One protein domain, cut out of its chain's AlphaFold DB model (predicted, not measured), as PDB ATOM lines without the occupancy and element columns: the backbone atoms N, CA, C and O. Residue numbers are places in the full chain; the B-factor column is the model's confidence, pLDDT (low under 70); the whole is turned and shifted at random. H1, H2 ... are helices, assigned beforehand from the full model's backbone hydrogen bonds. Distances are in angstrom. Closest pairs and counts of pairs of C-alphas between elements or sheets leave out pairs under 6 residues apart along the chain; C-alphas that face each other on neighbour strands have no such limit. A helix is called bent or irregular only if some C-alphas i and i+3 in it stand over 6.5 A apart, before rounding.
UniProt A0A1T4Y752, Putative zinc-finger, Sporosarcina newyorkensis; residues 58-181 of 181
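Overview. This is residues 58 to 181 of the 181 residues of the protein "Putative zinc-finger" of Sporosarcina newyorkensis (UniProt A0A1T4Y752). Two long helices, H1 and H4, spread apart like an open fork towards the two printed ends, with the shorter H2 between them and the arm H3a packed on H2 and H4. At the other end of the long axis, the arm H3b and the first part of H4 make a two-helix hairpin, while residues 58 to 70 of H1 stick out free; without the stretches that stand free, the body of 105 residues spans 46 by 24 by 23 A. The printed part has 124 residues with four named helices, H1, H2, H3 and H4 in that order, and no named strand; its class is all helix. It is loose, with a radius of gyration of the C-alphas of 17.4 A, and it is only just elongated, spanning 62 by 31 by 21 A.

Arrangement. The longest helix is H4, residues 146 to 179. With residues 160 to 175 alone it touches H2, residues 95 to 111, at a steep tilt of 51 degrees, the same way; the closest C-alphas, of Ala 105 and Gly 167, are 4.1 A apart. H3, residues 114 to 134, was assigned as one helix by its hydrogen bonds but is bent: C-alphas 121 and 124 are 6.5 A apart. Its arms, H3a, residues 114 to 121, and H3b, residues 124 to 134, stand at a tilt of 36 degrees, only just steep. H3a touches H4, closest at the C-alphas of Val 118 and Leu 161, 6.8 A. H3b and H4 are a hairpin at a shallow tilt of 16 degrees, closest at the C-alphas of Asn 129 and Ala 153, 5.2 A. H2 is the hub, touching three helices, and it forms a hairpin with H3a, where the C-alphas of Ser 107 and Thr 117 are closest at 5.6 A. H1, residues 58 to 87, touches H2 with residues 74 to 85 alone, a hairpin at a shallow tilt of 16 degrees, with the C-alphas of Ala 85 and Thr 99 closest at 4.8 A. H1 and H4 are apart, and so are H2 and H3b. The helix packing is part aligned, part crossed. In H1, H2, H3a, H3b and H4 every O i to N i+4 pair is within hydrogen-bond range.

Along the chain. H4 measures 48.8 A from first to last C-alpha, from C-alpha 146 at (-27.420, 49.614, 15.660) to C-alpha 179 at (-51.902, 7.402, 15.619). H1 measures 43.9 A and begins at C-alpha 58, at (-78.776, 20.207, 20.528). H2 measures 24.1 A, H3a 10.7 A and H3b 15.1 A.

Size, cuts and confidence. The C-alphas farthest apart, of Ala 58 and Glu 144, are 63.7 A apart. Residues 176 to 181, of which 176 to 179 belong to H4, also stand free. The printed part has no cut. The link from H3 to H4, 11 residues, is long. pLDDT is under 70 at residues 58 to 59, 138 to 142 and 181.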
ATOM      1  N   ALA A  58     -79.332  20.526  19.210       58.72
ATOM      2  CA  ALA A  58     -78.776  20.207  20.528       58.72
ATOM      3  C   ALA A  58     -77.339  19.659  20.437       58.72
ATOM      4  O   ALA A  58     -76.470  20.075  21.207       58.72
ATOM      5  N   SER A  59     -77.067  18.810  19.438       64.38
ATOM      6  CA  SER A  59     -75.738  18.229  19.203       64.38
ATOM      7  C   SER A  59     -74.707  19.297  18.819       64.38
ATOM      8  O   SER A  59     -73.637  19.378  19.420       64.38
ATOM      9  N   LYS A  60     -75.054  20.227  17.917       73.94
ATOM     10  CA  LYS A  60     -74.146  21.310  17.499       73.94
ATOM     11  C   LYS A  60     -73.790  22.253  18.650       73.94
ATOM     12  O   LYS A  60     -72.645  22.693  18.751       73.94
ATOM     13  N   LYS A  61     -74.742  22.547  19.545       78.19
ATOM     14  CA  LYS A  61     -74.496  23.367  20.743       78.19
ATOM     15  C   LYS A  61     -73.584  22.645  21.741       78.19
ATOM     16  O   LYS A  61     -72.682  23.270  22.292       78.19
ATOM     17  N   MET A  62     -73.776  21.340  21.936       79.00
ATOM     18  CA  MET A  62     -72.934  20.522  22.814       79.00
ATOM     19  C   MET A  62     -71.506  20.382  22.272       79.00
ATOM     20  O   MET A  62     -70.559  20.660  23.005       79.00
ATOM     21  N   ILE A  63     -71.345  20.061  20.983       82.25
ATOM     22  CA  ILE A  63     -70.037  19.975  20.317       82.25
ATOM     23  C   ILE A  63     -69.321  21.325  20.384       82.25
ATOM     24  O   ILE A  63     -68.172  21.378  20.808       82.25
ATOM     25  N   ARG A  64     -70.009  22.438  20.083       86.31
ATOM     26  CA  ARG A  64     -69.429  23.785  20.199       86.31
ATOM     27  C   ARG A  64     -68.930  24.074  21.614       86.31
ATOM     28  O   ARG A  64     -67.828  24.587  21.770       86.31
ATOM     29  N   ASN A  65     -69.715  23.746  22.639       84.81
ATOM     30  CA  ASN A  65     -69.313  23.965  24.028       84.81
ATOM     31  C   ASN A  65     -68.091  23.117  24.411       84.81
ATOM     32  O   ASN A  65     -67.236  23.592  25.156       84.81
ATOM     33  N   ILE A  66     -67.994  21.889  23.898       84.75
ATOM     34  CA  ILE A  66     -66.834  21.014  24.102       84.75
ATOM     35  C   ILE A  66     -65.603  21.591  23.396       84.75
ATOM     36  O   ILE A  66     -64.568  21.758  24.039       84.75
ATOM     37  N   THR A  67     -65.716  21.972  22.120       84.31
ATOM     38  CA  THR A  67     -64.609  22.570  21.359       84.31
ATOM     39  C   THR A  67     -64.125  23.861  22.009       84.31
ATOM     40  O   THR A  67     -62.928  24.012  22.205       84.31
ATOM     41  N   VAL A  68     -65.027  24.756  22.430       86.88
ATOM     42  CA  VAL A  68     -64.647  26.005  23.115       86.88
ATOM     43  C   VAL A  68     -63.905  25.712  24.415       86.88
ATOM     44  O   VAL A  68     -62.847  26.287  24.639       86.88
ATOM     45  N   LYS A  69     -64.407  24.797  25.257       88.69
ATOM     46  CA  LYS A  69     -63.721  24.423  26.505       88.69
ATOM     47  C   LYS A  69     -62.326  23.860  26.241       88.69
ATOM     48  O   LYS A  69     -61.384  24.251  26.925       88.69
ATOM     49  N   LEU A  70     -62.194  22.975  25.252       85.56
ATOM     50  CA  LEU A  70     -60.904  22.412  24.862       85.56
ATOM     51  C   LEU A  70     -59.965  23.511  24.363       85.56
ATOM     52  O   LEU A  70     -58.867  23.633  24.894       85.56
ATOM     53  N   THR A  71     -60.400  24.370  23.441       87.75
ATOM     54  CA  THR A  71     -59.587  25.482  22.930       87.75
ATOM     55  C   THR A  71     -59.176  26.459  24.035       87.75
ATOM     56  O   THR A  71     -58.032  26.903  24.048       87.75
ATOM     57  N   THR A  72     -60.038  26.748  25.014       88.62
ATOM     58  CA  THR A  72     -59.670  27.583  26.171       88.62
ATOM     59  C   THR A  72     -58.544  26.951  26.991       88.62
ATOM     60  O   THR A  72     -57.598  27.642  27.366       88.62
ATOM     61  N   ILE A  73     -58.605  25.639  27.239       89.56
ATOM     62  CA  ILE A  73     -57.543  24.912  27.950       89.56
ATOM     63  C   ILE A  73     -56.239  24.932  27.136       89.56
ATOM     64  O   ILE A  73     -55.173  25.178  27.695       89.56
ATOM     65  N   GLN A  74     -56.316  24.728  25.817       90.69
ATOM     66  CA  GLN A  74     -55.154  24.785  24.922       90.69
ATOM     67  C   GLN A  74     -54.466  26.153  24.978       90.69
ATOM     68  O   GLN A  74     -53.257  26.227  25.196       90.69
ATOM     69  N   ILE A  75     -55.242  27.234  24.845       92.06
ATOM     70  CA  ILE A  75     -54.734  28.610  24.913       92.06
ATOM     71  C   ILE A  75     -54.073  28.873  26.267       92.06
ATOM     72  O   ILE A  75     -53.014  29.489  26.306       92.06
ATOM     73  N   PHE A  76     -54.649  28.379  27.365       94.00
ATOM     74  CA  PHE A  76     -54.072  28.541  28.698       94.00
ATOM     75  C   PHE A  76     -52.676  27.908  28.814       94.00
ATOM     76  O   PHE A  76     -51.740  28.568  29.263       94.00
ATOM     77  N   PHE A  77     -52.497  26.665  28.353       93.38
ATOM     78  CA  PHE A  77     -51.189  26.000  28.378       93.38
ATOM     79  C   PHE A  77     -50.162  26.670  27.460       93.38
ATOM     80  O   PHE A  77     -49.016  26.863  27.868       93.38
ATOM     81  N   VAL A  78     -50.567  27.053  26.245       94.50
ATOM     82  CA  VAL A  78     -49.691  27.779  25.313       94.50
ATOM     83  C   VAL A  78     -49.283  29.128  25.902       94.50
ATOM     84  O   VAL A  78     -48.111  29.481  25.840       94.50
ATOM     85  N   ALA A  79     -50.211  29.859  26.526       95.38
ATOM     86  CA  ALA A  79     -49.923  31.145  27.154       95.38
ATOM     87  C   ALA A  79     -48.907  31.011  28.295       95.38
ATOM     88  O   ALA A  79     -47.968  31.798  28.365       95.38
ATOM     89  N   ILE A  80     -49.038  29.994  29.154       95.88
ATOM     90  CA  ILE A  80     -48.058  29.732  30.219       95.88
ATOM     91  C   ILE A  80     -46.683  29.420  29.625       95.88
ATOM     92  O   ILE A  80     -45.691  30.026  30.029       95.88
ATOM     93  N   ALA A  81     -46.617  28.506  28.653       95.12
ATOM     94  CA  ALA A  81     -45.361  28.159  27.993       95.12
ATOM     95  C   ALA A  81     -44.719  29.387  27.328       95.12
ATOM     96  O   ALA A  81     -43.507  29.572  27.401       95.12
ATOM     97  N   PHE A  82     -45.538  30.250  26.727       95.94
ATOM     98  CA  PHE A  82     -45.093  31.477  26.086       95.94
ATOM     99  C   PHE A  82     -44.525  32.477  27.096       95.94
ATOM    100  O   PHE A  82     -43.432  32.994  26.887       95.94
ATOM    101  N   ILE A  83     -45.209  32.708  28.219       94.69
ATOM    102  CA  ILE A  83     -44.726  33.602  29.282       94.69
ATOM    103  C   ILE A  83     -43.380  33.109  29.837       94.69
ATOM    104  O   ILE A  83     -42.466  33.909  30.032       94.69
ATOM    105  N   LEU A  84     -43.231  31.798  30.048       93.12
ATOM    106  CA  LEU A  84     -41.974  31.193  30.507       93.12
ATOM    107  C   LEU A  84     -40.848  31.293  29.466       93.12
ATOM    108  O   LEU A  84     -39.688  31.503  29.819       93.12
ATOM    109  N   ALA A  85     -41.165  31.151  28.179       93.31
ATOM    110  CA  ALA A  85     -40.192  31.373  27.113       93.31
ATOM    111  C   ALA A  85     -39.734  32.837  27.095       93.31
ATOM    112  O   ALA A  85     -38.539  33.110  27.131       93.31
ATOM    113  N   MET A  86     -40.675  33.780  27.168       92.06
ATOM    114  CA  MET A  86     -40.367  35.210  27.182       92.06
ATOM    115  C   MET A  86     -39.512  35.631  28.382       92.06
ATOM    116  O   MET A  86     -38.614  36.454  28.219       92.06
ATOM    117  N   SER A  87     -39.715  35.046  29.568       89.50
ATOM    118  CA  SER A  87     -38.888  35.361  30.745       89.50
ATOM    119  C   SER A  87     -37.436  34.885  30.628       89.50
ATOM    120  O   SER A  87     -36.573  35.351  31.368       89.50
ATOM    121  N   THR A  88     -37.154  33.972  29.695       89.56
ATOM    122  CA  THR A  88     -35.823  33.400  29.452       89.56
ATOM    123  C   THR A  88     -35.237  33.801  28.098       89.56
ATOM    124  O   THR A  88     -34.152  33.345  27.759       89.56
ATOM    125  N   ALA A  89     -35.905  34.689  27.353       85.25
ATOM    126  CA  ALA A  89     -35.508  35.130  26.013       85.25
ATOM    127  C   ALA A  89     -34.139  35.832  25.962       85.25
ATOM    128  O   ALA A  89     -33.504  35.912  24.909       85.25
ATOM    129  N   ILE A  90     -33.674  36.357  27.097       82.19
ATOM    130  CA  ILE A  90     -32.333  36.926  27.227       82.19
ATOM    131  C   ILE A  90     -31.343  35.766  27.389       82.19
ATOM    132  O   ILE A  90     -31.417  35.011  28.359       82.19
ATOM    133  N   MET A  91     -30.373  35.654  26.478       72.69
ATOM    134  CA  MET A  91     -29.398  34.548  26.401       72.69
ATOM    135  C   MET A  91     -28.361  34.496  27.549       72.69
ATOM    136  O   MET A  91     -27.299  33.898  27.407       72.69
ATOM    137  N   ASN A  92     -28.647  35.098  28.702       77.81
ATOM    138  CA  ASN A  92     -27.756  35.098  29.865       77.81
ATOM    139  C   ASN A  92     -27.858  33.806  30.708       77.81
ATOM    140  O   ASN A  92     -27.065  33.572  31.613       77.81
ATOM    141  N   ASN A  93     -28.845  32.947  30.441       81.88
ATOM    142  CA  ASN A  93     -29.041  31.684  31.155       81.88
ATOM    143  C   ASN A  93     -29.473  30.591  30.173       81.88
ATOM    144  O   ASN A  93     -30.208  30.871  29.241       81.88
ATOM    145  N   SER A  94     -29.107  29.330  30.405       88.44
ATOM    146  CA  SER A  94     -29.531  28.178  29.598       88.44
ATOM    147  C   SER A  94     -31.023  27.827  29.717       88.44
ATOM    148  O   SER A  94     -31.487  26.899  29.057       88.44
ATOM    149  N   GLY A  95     -31.789  28.541  30.550       89.88
ATOM    150  CA  GLY A  95     -33.228  28.320  30.746       89.88
ATOM    151  C   GLY A  95     -34.048  28.354  29.450       89.88
ATOM    152  O   GLY A  95     -35.011  27.593  29.333       89.88
ATOM    153  N   PHE A  96     -33.620  29.138  28.450       92.50
ATOM    154  CA  PHE A  96     -34.294  29.224  27.150       92.50
ATOM    155  C   PHE A  96     -34.369  27.883  26.414       92.50
ATOM    156  O   PHE A  96     -35.306  27.643  25.658       92.50
ATOM    157  N   ILE A  97     -33.407  26.981  26.640       95.12
ATOM    158  CA  ILE A  97     -33.359  25.677  25.969       95.12
ATOM    159  C   ILE A  97     -34.633  24.898  26.289       95.12
ATOM    160  O   ILE A  97     -35.331  24.428  25.389       95.12
ATOM    161  N   LEU A  98     -34.967  24.794  27.576       95.25
ATOM    162  CA  LEU A  98     -36.135  24.048  28.026       95.25
ATOM    163  C   LEU A  98     -37.431  24.771  27.658       95.25
ATOM    164  O   LEU A  98     -38.368  24.136  27.171       95.25
ATOM    165  N   THR A  99     -37.501  26.083  27.885       95.38
ATOM    166  CA  THR A  99     -38.738  26.854  27.710       95.38
ATOM    167  C   THR A  99     -39.140  26.961  26.241       95.38
ATOM    168  O   THR A  99     -40.300  26.705  25.928       95.38
ATOM    169  N   TYR A 100     -38.204  27.213  25.320       96.06
ATOM    170  CA  TYR A 100     -38.502  27.268  23.883       96.06
ATOM    171  C   TYR A 100     -38.740  25.882  23.275       96.06
ATOM    172  O   TYR A 100     -39.615  25.740  22.422       96.06
ATOM    173  N   THR A 101     -38.058  24.836  23.759       97.31
ATOM    174  CA  THR A 101     -38.387  23.451  23.366       97.31
ATOM    175  C   THR A 101     -39.807  23.086  23.809       97.31
ATOM    176  O   THR A 101     -40.585  22.536  23.030       97.31
ATOM    177  N   THR A 102     -40.179  23.442  25.043       96.44
ATOM    178  CA  THR A 102     -41.526  23.197  25.579       96.44
ATOM    179  C   THR A 102     -42.577  23.994  24.813       96.44
ATOM    180  O   THR A 102     -43.596  23.436  24.412       96.44
ATOM    181  N   LEU A 103     -42.316  25.277  24.544       97.12
ATOM    182  CA  LEU A 103     -43.193  26.130  23.747       97.12
ATOM    183  C   LEU A 103     -43.411  25.554  22.345       97.12
ATOM    184  O   LEU A 103     -44.554  25.484  21.892       97.12
ATOM    185  N   GLY A 104     -42.340  25.103  21.685       96.88
ATOM    186  CA  GLY A 104     -42.400  24.463  20.374       96.88
ATOM    187  C   GLY A 104     -43.241  23.189  20.379       96.88
ATOM    188  O   GLY A 104     -44.142  23.042  19.554       96.88
ATOM    189  N   ALA A 105     -43.009  22.296  21.345       96.88
ATOM    190  CA  ALA A 105     -43.754  21.045  21.463       96.88
ATOM    191  C   ALA A 105     -45.242  21.280  21.756       96.88
ATOM    192  O   ALA A 105     -46.102  20.769  21.040       96.88
ATOM    193  N   VAL A 106     -45.558  22.087  22.772       95.81
ATOM    194  CA  VAL A 106     -46.937  22.363  23.201       95.81
ATOM    195  C   VAL A 106     -47.719  23.084  22.102       95.81
ATOM    196  O   VAL A 106     -48.834  22.678  21.772       95.81
ATOM    197  N   SER A 107     -47.132  24.113  21.486       95.44
ATOM    198  CA  SER A 107     -47.789  24.857  20.406       95.44
ATOM    199  C   SER A 107     -48.038  23.969  19.189       95.44
ATOM    200  O   SER A 107     -49.131  23.994  18.625       95.44
ATOM    201  N   PHE A 108     -47.072  23.126  18.812       96.62
ATOM    202  CA  PHE A 108     -47.247  22.217  17.685       96.62
ATOM    203  C   PHE A 108     -48.322  21.157  17.949       96.62
ATOM    204  O   PHE A 108     -49.153  20.911  17.075       96.62
ATOM    205  N   LEU A 109     -48.357  20.572  19.152       94.62
ATOM    206  CA  LEU A 109     -49.363  19.575  19.533       94.62
ATOM    207  C   LEU A 109     -50.796  20.118  19.454       94.62
ATOM    208  O   LEU A 109     -51.713  19.361  19.136       94.62
ATOM    209  N   PHE A 110     -50.998  21.410  19.720       92.69
ATOM    210  CA  PHE A 110     -52.325  22.024  19.682       92.69
ATOM    211  C   PHE A 110     -52.695  22.620  18.324       92.69
ATOM    212  O   PHE A 110     -53.813  22.405  17.859       92.69
ATOM    213  N   TYR A 111     -51.783  23.344  17.671       92.75
ATOM    214  CA  TYR A 111     -52.074  24.018  16.401       92.75
ATOM    215  C   TYR A 111     -51.820  23.146  15.167       92.75
ATOM    216  O   TYR A 111     -52.263  23.507  14.078       92.75
ATOM    217  N   ARG A 112     -51.083  22.033  15.307       93.69
ATOM    218  CA  ARG A 112     -50.669  21.134  14.210       93.69
ATOM    219  C   ARG A 112     -50.046  21.885  13.021       93.69
ATOM    220  O   ARG A 112     -50.153  21.464  11.874       93.69
ATOM    221  N   SER A 113     -49.403  23.023  13.293       95.06
ATOM    222  CA  SER A 113     -48.850  23.926  12.285       95.06
ATOM    223  C   SER A 113     -47.473  24.422  12.707       95.06
ATOM    224  O   SER A 113     -47.313  25.105  13.724       95.06
ATOM    225  N   VAL A 114     -46.471  24.087  11.888       95.69
ATOM    226  CA  VAL A 114     -45.085  24.544  12.056       95.69
ATOM    227  C   VAL A 114     -45.019  26.066  11.955       95.69
ATOM    228  O   VAL A 114     -44.393  26.705  12.794       95.69
ATOM    229  N   LEU A 115     -45.722  26.655  10.981       96.31
ATOM    230  CA  LEU A 115     -45.710  28.098  10.746       96.31
ATOM    231  C   LEU A 115     -46.234  28.877  11.955       96.31
ATOM    232  O   LEU A 115     -45.571  29.804  12.407       96.31
ATOM    233  N   ILE A 116     -47.386  28.484  12.511       94.88
ATOM    234  CA  ILE A 116     -47.960  29.159  13.689       94.88
ATOM    235  C   ILE A 116     -46.987  29.075  14.868       94.88
ATOM    236  O   ILE A 116     -46.753  30.072  15.541       94.88
ATOM    237  N   THR A 117     -46.373  27.908  15.074       96.31
ATOM    238  CA  THR A 117     -45.416  27.688  16.166       96.31
ATOM    239  C   THR A 117     -44.168  28.565  16.022       96.31
ATOM    240  O   THR A 117     -43.751  29.213  16.980       96.31
ATOM    241  N   VAL A 118     -43.602  28.640  14.815       97.00
ATOM    242  CA  VAL A 118     -42.433  29.480  14.511       97.00
ATOM    243  C   VAL A 118     -42.761  30.964  14.652       97.00
ATOM    244  O   VAL A 118     -41.967  31.704  15.223       97.00
ATOM    245  N   LEU A 119     -43.930  31.411  14.184       96.81
ATOM    246  CA  LEU A 119     -44.349  32.807  14.329       96.81
ATOM    247  C   LEU A 119     -44.566  33.182  15.798       96.81
ATOM    248  O   LEU A 119     -44.131  34.254  16.217       96.81
ATOM    249  N   LEU A 120     -45.183  32.293  16.580       95.44
ATOM    250  CA  LEU A 120     -45.459  32.504  18.001       95.44
ATOM    251  C   LEU A 120     -44.166  32.604  18.824       95.44
ATOM    252  O   LEU A 120     -44.076  33.458  19.699       95.44
ATOM    253  N   ALA A 121     -43.153  31.790  18.521       95.31
ATOM    254  CA  ALA A 121     -41.854  31.860  19.194       95.31
ATOM    255  C   ALA A 121     -40.949  32.982  18.653       95.31
ATOM    256  O   ALA A 121     -40.194  33.590  19.409       95.31
ATOM    257  N   GLY A 122     -40.993  33.247  17.347       95.12
ATOM    258  CA  GLY A 122     -40.034  34.110  16.662       95.12
ATOM    259  C   GLY A 122     -40.396  35.589  16.685       95.12
ATOM    260  O   GLY A 122     -39.555  36.414  17.032       95.12
ATOM    261  N   VAL A 123     -41.639  35.945  16.335       96.00
ATOM    262  CA  VAL A 123     -42.036  37.356  16.175       96.00
ATOM    263  C   VAL A 123     -41.951  38.119  17.502       96.00
ATOM    264  O   VAL A 123     -41.276  39.149  17.533       96.00
ATOM    265  N   PRO A 124     -42.541  37.635  18.614       94.31
ATOM    266  CA  PRO A 124     -42.449  38.342  19.887       94.31
ATOM    267  C   PRO A 124     -41.016  38.408  20.412       94.31
ATOM    268  O   PRO A 124     -40.610  39.445  20.923       94.31
ATOM    269  N   ASN A 125     -40.231  37.342  20.228       92.62
ATOM    270  CA  ASN A 125     -38.833  37.303  20.649       92.62
ATOM    271  C   ASN A 125     -37.976  38.321  19.886       92.62
ATOM    272  O   ASN A 125     -37.206  39.065  20.490       92.62
ATOM    273  N   PHE A 126     -38.130  38.390  18.563       93.31
ATOM    274  CA  PHE A 126     -37.404  39.351  17.741       93.31
ATOM    275  C   PHE A 126     -37.766  40.788  18.119       93.31
ATOM    276  O   PHE A 126     -36.877  41.605  18.333       93.31
ATOM    277  N   ILE A 127     -39.064  41.080  18.274       92.25
ATOM    278  CA  ILE A 127     -39.531  42.398  18.721       92.25
ATOM    279  C   ILE A 127     -38.954  42.726  20.102       92.25
ATOM    280  O   ILE A 127     -38.441  43.822  20.294       92.25
ATOM    281  N   TRP A 128     -38.984  41.781  21.043       90.06
ATOM    282  CA  TRP A 128     -38.471  41.978  22.398       90.06
ATOM    283  C   TRP A 128     -36.969  42.274  22.419       90.06
ATOM    284  O   TRP A 128     -36.553  43.235  23.057       90.06
ATOM    285  N   ASN A 129     -36.158  41.524  21.667       89.00
ATOM    286  CA  ASN A 129     -34.719  41.789  21.563       89.00
ATOM    287  C   ASN A 129     -34.448  43.143  20.890       89.00
ATOM    288  O   ASN A 129     -33.610  43.905  21.363       89.00
ATOM    289  N   CYS A 130     -35.185  43.482  19.831       88.94
ATOM    290  CA  CYS A 130     -35.095  44.798  19.204       88.94
ATOM    291  C   CYS A 130     -35.412  45.925  20.201       88.94
ATOM    292  O   CYS A 130     -34.684  46.910  20.250       88.94
ATOM    293  N   LEU A 131     -36.455  45.778  21.022       88.38
ATOM    294  CA  LEU A 131     -36.805  46.766  22.042       88.38
ATOM    295  C   LEU A 131     -35.737  46.871  23.137       88.38
ATOM    296  O   LEU A 131     -35.374  47.985  23.506       88.38
ATOM    297  N   LEU A 132     -35.208  45.744  23.623       85.94
ATOM    298  CA  LEU A 132     -34.188  45.728  24.676       85.94
ATOM    299  C   LEU A 132     -32.870  46.379  24.244       85.94
ATOM    300  O   LEU A 132     -32.306  47.139  25.021       85.94
ATOM    301  N   TYR A 133     -32.386  46.087  23.033       84.75
ATOM    302  CA  TYR A 133     -31.053  46.516  22.591       84.75
ATOM    303  C   TYR A 133     -31.044  47.814  21.770       84.75
ATOM    304  O   TYR A 133     -29.979  48.405  21.606       84.75
ATOM    305  N   MET A 134     -32.191  48.257  21.232       79.88
ATOM    306  CA  MET A 134     -32.275  49.467  20.393       79.88
ATOM    307  C   MET A 134     -33.062  50.626  21.013       79.88
ATOM    308  O   MET A 134     -33.109  51.691  20.398       79.88
ATOM    309  N   THR A 135     -33.711  50.457  22.174       79.94
ATOM    310  CA  THR A 135     -34.534  51.523  22.777       79.94
ATOM    311  C   THR A 135     -34.218  51.773  24.249       79.94
ATOM    312  O   THR A 135     -34.061  50.838  25.029       79.94
ATOM    313  N   ASP A 136     -34.250  53.046  24.650       72.44
ATOM    314  CA  ASP A 136     -34.054  53.474  26.046       72.44
ATOM    315  C   ASP A 136     -35.277  53.224  26.939       72.44
ATOM    316  O   ASP A 136     -35.215  53.393  28.153       72.44
ATOM    317  N   TRP A 137     -36.411  52.843  26.346       70.19
ATOM    318  CA  TRP A 137     -37.675  52.667  27.060       70.19
ATOM    319  C   TRP A 137     -37.673  51.401  27.924       70.19
ATOM    320  O   TRP A 137     -38.194  51.403  29.038       70.19
ATOM    321  N   PHE A 138     -37.115  50.309  27.398       66.69
ATOM    322  CA  PHE A 138     -37.160  48.983  28.021       66.69
ATOM    323  C   PHE A 138     -35.769  48.374  28.270       66.69
ATOM    324  O   PHE A 138     -35.688  47.318  28.894       66.69
ATOM    325  N   GLY A 139     -34.691  48.986  27.768       59.69
ATOM    326  CA  GLY A 139     -33.349  48.406  27.783       59.69
ATOM    327  C   GLY A 139     -32.577  48.634  29.084       59.69
ATOM    328  O   GLY A 139     -32.295  49.767  29.449       59.69
ATOM    329  N   GLU A 140     -32.167  47.550  29.750       62.38
ATOM    330  CA  GLU A 140     -31.066  47.561  30.737       62.38
ATOM    331  C   GLU A 140     -29.696  47.267  30.083       62.38
ATOM    332  O   GLU A 140     -28.653  47.468  30.703       62.38
ATOM    333  N   PHE A 141     -29.687  46.793  28.830       67.25
ATOM    334  CA  PHE A 141     -28.502  46.347  28.093       67.25
ATOM    335  C   PHE A 141     -28.414  47.073  26.746       67.25
ATOM    336  O   PHE A 141     -29.162  46.761  25.822       67.25
ATOM    337  N   TYR A 142     -27.487  48.025  26.625       68.56
ATOM    338  CA  TYR A 142     -27.301  48.825  25.412       68.56
ATOM    339  C   TYR A 142     -26.181  48.260  24.538       68.56
ATOM    340  O   TYR A 142     -25.099  47.957  25.040       68.56
ATOM    341  N   ALA A 143     -26.437  48.139  23.235       73.50
ATOM    342  CA  ALA A 143     -25.389  47.888  22.249       73.50
ATOM    343  C   ALA A 143     -24.703  49.208  21.869       73.50
ATOM    344  O   ALA A 143     -25.345  50.260  21.849       73.50
ATOM    345  N   GLU A 144     -23.421  49.165  21.506       79.25
ATOM    346  CA  GLU A 144     -22.687  50.377  21.122       79.25
ATOM    347  C   GLU A 144     -23.104  50.890  19.737       79.25
ATOM    348  O   GLU A 144     -22.880  52.051  19.388       79.25
ATOM    349  N   SER A 145     -23.735  50.031  18.931       86.50
ATOM    350  CA  SER A 145     -24.212  50.381  17.597       86.50
ATOM    351  C   SER A 145     -25.499  49.655  17.208       86.50
ATOM    352  O   SER A 145     -25.791  48.547  17.659       86.50
ATOM    353  N   PHE A 146     -26.242  50.245  16.265       85.94
ATOM    354  CA  PHE A 146     -27.420  49.614  15.660       85.94
ATOM    355  C   PHE A 146     -27.090  48.263  15.003       85.94
ATOM    356  O   PHE A 146     -27.865  47.315  15.105       85.94
ATOM    357  N   SER A 147     -25.932  48.164  14.339       89.12
ATOM    358  CA  SER A 147     -25.498  46.921  13.688       89.12
ATOM    359  C   SER A 147     -25.288  45.801  14.703       89.12
ATOM    360  O   SER A 147     -25.678  44.663  14.449       89.12
ATOM    361  N   GLU A 148     -24.692  46.121  15.848       88.06
ATOM    362  CA  GLU A 148     -24.478  45.171  16.934       88.06
ATOM    363  C   GLU A 148     -25.810  44.733  17.557       88.06
ATOM    364  O   GLU A 148     -26.061  43.534  17.671       88.06
ATOM    365  N   ALA A 149     -26.715  45.675  17.854       87.75
ATOM    366  CA  ALA A 149     -28.050  45.359  18.364       87.75
ATOM    367  C   ALA A 149     -28.826  44.427  17.417       87.75
ATOM    368  O   ALA A 149     -29.414  43.431  17.847       87.75
ATOM    369  N   LEU A 150     -28.794  44.717  16.113       90.62
ATOM    370  CA  LEU A 150     -29.440  43.892  15.097       90.62
ATOM    371  C   LEU A 150     -28.810  42.496  15.022       90.62
ATOM    372  O   LEU A 150     -29.526  41.499  14.921       90.62
ATOM    373  N   GLN A 151     -27.483  42.407  15.101       91.62
ATOM    374  CA  GLN A 151     -26.775  41.131  15.095       91.62
ATOM    375  C   GLN A 151     -27.126  40.281  16.323       91.62
ATOM    376  O   GLN A 151     -27.368  39.078  16.174       91.62
ATOM    377  N   ILE A 152     -27.220  40.883  17.512       89.56
ATOM    378  CA  ILE A 152     -27.647  40.199  18.740       89.56
ATOM    379  C   ILE A 152     -29.090  39.700  18.593       89.56
ATOM    380  O   ILE A 152     -29.353  38.520  18.828       89.56
ATOM    381  N   ALA A 153     -30.010  40.552  18.131       91.88
ATOM    382  CA  ALA A 153     -31.413  40.186  17.948       91.88
ATOM    383  C   ALA A 153     -31.596  39.038  16.940       91.88
ATOM    384  O   ALA A 153     -32.357  38.103  17.199       91.88
ATOM    385  N   LEU A 154     -30.871  39.062  15.815       93.62
ATOM    386  CA  LEU A 154     -30.904  37.987  14.817       93.62
ATOM    387  C   LEU A 154     -30.292  36.689  15.349       93.62
ATOM    388  O   LEU A 154     -30.857  35.616  15.142       93.62
ATOM    389  N   THR A 155     -29.167  36.775  16.061       93.00
ATOM    390  CA  THR A 155     -28.516  35.600  16.659       93.00
ATOM    391  C   THR A 155     -29.429  34.948  17.693       93.00
ATOM    392  O   THR A 155     -29.668  33.742  17.633       93.00
ATOM    393  N   SER A 156     -30.008  35.755  18.586       92.19
ATOM    394  CA  SER A 156     -30.998  35.310  19.564       92.19
ATOM    395  C   SER A 156     -32.194  34.651  18.880       92.19
ATOM    396  O   SER A 156     -32.574  33.537  19.243       92.19
ATOM    397  N   LEU A 157     -32.751  35.269  17.836       94.81
ATOM    398  CA  LEU A 157     -33.863  34.694  17.082       94.81
ATOM    399  C   LEU A 157     -33.516  33.308  16.517       94.81
ATOM    400  O   LEU A 157     -34.290  32.369  16.702       94.81
ATOM    401  N   ILE A 158     -32.358  33.163  15.865       95.81
ATOM    402  CA  ILE A 158     -31.923  31.888  15.278       95.81
ATOM    403  C   ILE A 158     -31.812  30.810  16.360       95.81
ATOM    404  O   ILE A 158     -32.380  29.731  16.204       95.81
ATOM    405  N   VAL A 159     -31.135  31.104  17.473       95.06
ATOM    406  CA  VAL A 159     -30.932  30.141  18.567       95.06
ATOM    407  C   VAL A 159     -32.266  29.666  19.146       95.06
ATOM    408  O   VAL A 159     -32.502  28.465  19.265       95.06
ATOM    409  N   HIS A 160     -33.177  30.585  19.447       95.25
ATOM    410  CA  HIS A 160     -34.486  30.247  20.004       95.25
ATOM    411  C   HIS A 160     -35.367  29.457  19.024       95.25
ATOM    412  O   HIS A 160     -36.090  28.539  19.429       95.25
ATOM    413  N   LEU A 161     -35.286  29.766  17.726       96.94
ATOM    414  CA  LEU A 161     -35.989  29.012  16.690       96.94
ATOM    415  C   LEU A 161     -35.440  27.592  16.524       96.94
ATOM    416  O   LEU A 161     -36.234  26.680  16.297       96.94
ATOM    417  N   LEU A 162     -34.133  27.370  16.701       97.31
ATOM    418  CA  LEU A 162     -33.554  26.020  16.682       97.31
ATOM    419  C   LEU A 162     -34.171  25.130  17.770       97.31
ATOM    420  O   LEU A 162     -34.640  24.032  17.473       97.31
ATOM    421  N   PHE A 163     -34.246  25.610  19.014       97.19
ATOM    422  CA  PHE A 163     -34.851  24.841  20.112       97.19
ATOM    423  C   PHE A 163     -36.365  24.689  19.963       97.19
ATOM    424  O   PHE A 163     -36.919  23.625  20.238       97.19
ATOM    425  N   THR A 164     -37.037  25.708  19.430       97.56
ATOM    426  CA  THR A 164     -38.457  25.611  19.073       97.56
ATOM    427  C   THR A 164     -38.682  24.512  18.029       97.56
ATOM    428  O   THR A 164     -39.615  23.722  18.159       97.56
ATOM    429  N   PHE A 165     -37.809  24.408  17.023       97.94
ATOM    430  CA  PHE A 165     -37.883  23.371  15.996       97.94
ATOM    431  C   PHE A 165     -37.652  21.966  16.564       97.94
ATOM    432  O   PHE A 165     -38.373  21.035  16.207       97.94
ATOM    433  N   ILE A 166     -36.726  21.812  17.517       98.06
ATOM    434  CA  ILE A 166     -36.568  20.560  18.275       98.06
ATOM    435  C   ILE A 166     -37.880  20.202  18.989       98.06
ATOM    436  O   ILE A 166     -38.348  19.068  18.891       98.06
ATOM    437  N   GLY A 167     -38.525  21.176  19.636       97.69
ATOM    438  CA  GLY A 167     -39.845  21.004  20.245       97.69
ATOM    439  C   GLY A 167     -40.911  20.525  19.255       97.69
ATOM    440  O   GLY A 167     -41.656  19.592  19.547       97.69
ATOM    441  N   ILE A 168     -40.948  21.105  18.054       97.94
ATOM    442  CA  ILE A 168     -41.857  20.692  16.973       97.94
ATOM    443  C   ILE A 168     -41.629  19.223  16.590       97.94
ATOM    444  O   ILE A 168     -42.595  18.472  16.469       97.94
ATOM    445  N   ILE A 169     -40.371  18.786  16.445       98.00
ATOM    446  CA  ILE A 169     -40.031  17.386  16.130       98.00
ATOM    447  C   ILE A 169     -40.513  16.441  17.238       98.00
ATOM    448  O   ILE A 169     -41.069  15.376  16.950       98.00
ATOM    449  N   ILE A 170     -40.341  16.828  18.506       97.31
ATOM    450  CA  ILE A 170     -40.850  16.065  19.653       97.31
ATOM    451  C   ILE A 170     -42.377  15.959  19.575       97.31
ATOM    452  O   ILE A 170     -42.921  14.858  19.652       97.31
ATOM    453  N   GLY A 171     -43.068  17.080  19.356       96.25
ATOM    454  CA  GLY A 171     -44.522  17.105  19.202       96.25
ATOM    455  C   GLY A 171     -45.009  16.224  18.047       96.25
ATOM    456  O   GLY A 171     -45.964  15.467  18.205       96.25
ATOM    457  N   PHE A 172     -44.318  16.252  16.907       96.44
ATOM    458  CA  PHE A 172     -44.606  15.385  15.762       96.44
ATOM    459  C   PHE A 172     -44.440  13.903  16.099       96.44
ATOM    460  O   PHE A 172     -45.307  13.094  15.768       96.44
ATOM    461  N   SER A 173     -43.374  13.554  16.815       95.69
ATOM    462  CA  SER A 173     -43.111  12.177  17.243       95.69
ATOM    463  C   SER A 173     -44.200  11.660  18.190       95.69
ATOM    464  O   SER A 173     -44.659  10.533  18.030       95.69
ATOM    465  N   ILE A 174     -44.670  12.498  19.123       95.06
ATOM    466  CA  ILE A 174     -45.779  12.174  20.038       95.06
ATOM    467  C   ILE A 174     -47.095  11.956  19.280       95.06
ATOM    468  O   ILE A 174     -47.871  11.073  19.636       95.06
ATOM    469  N   LEU A 175     -47.386  12.764  18.255       92.88
ATOM    470  CA  LEU A 175     -48.593  12.557  17.447       92.88
ATOM    471  C   LEU A 175     -48.523  11.236  16.691       92.88
ATOM    472  O   LEU A 175     -49.487  10.476  16.719       92.88
ATOM    473  N   LYS A 176     -47.372  10.943  16.085       93.88
ATOM    474  CA  LYS A 176     -47.175   9.713  15.321       93.88
ATOM    475  C   LYS A 176     -47.370   8.461  16.182       93.88
ATOM    476  O   LYS A 176     -48.083   7.556  15.771       93.88
ATOM    477  N   THR A 177     -46.817   8.424  17.395       93.31
ATOM    478  CA  THR A 177     -46.989   7.264  18.289       93.31
ATOM    479  C   THR A 177     -48.423   7.080  18.776       93.31
ATOM    480  O   THR A 177     -48.808   5.964  19.096       93.31
ATOM    481  N   ARG A 178     -49.230   8.148  18.833       88.94
ATOM    482  CA  ARG A 178     -50.653   8.068  19.199       88.94
ATOM    483  C   ARG A 178     -51.560   7.636  18.051       88.94
ATOM    484  O   ARG A 178     -52.658   7.178  18.330       88.94
ATOM    485  N   GLU A 179     -51.149   7.845  16.802       86.12
ATOM    486  CA  GLU A 179     -51.902   7.402  15.619       86.12
ATOM    487  C   GLU A 179     -51.698   5.897  15.341       86.12
ATOM    488  O   GLU A 179     -52.538   5.282  14.692       86.12
ATOM    489  N   GLU A 180     -50.610   5.301  15.843       77.69
ATOM    490  CA  GLU A 180     -50.276   3.874  15.673       77.69
ATOM    491  C   GLU A 180     -50.866   2.948  16.767       77.69
ATOM    492  O   GLU A 180     -50.712   1.729  16.668       77.69
ATOM    493  N   ILE A 181     -51.537   3.497  17.792       62.78
ATOM    494  CA  ILE A 181     -52.187   2.769  18.910       62.78
ATOM    495  C   ILE A 181     -53.706   2.802  18.739       62.78
ATOM    496  O   ILE A 181     -54.335   1.735  18.907       62.78
TER     497      ILE A 181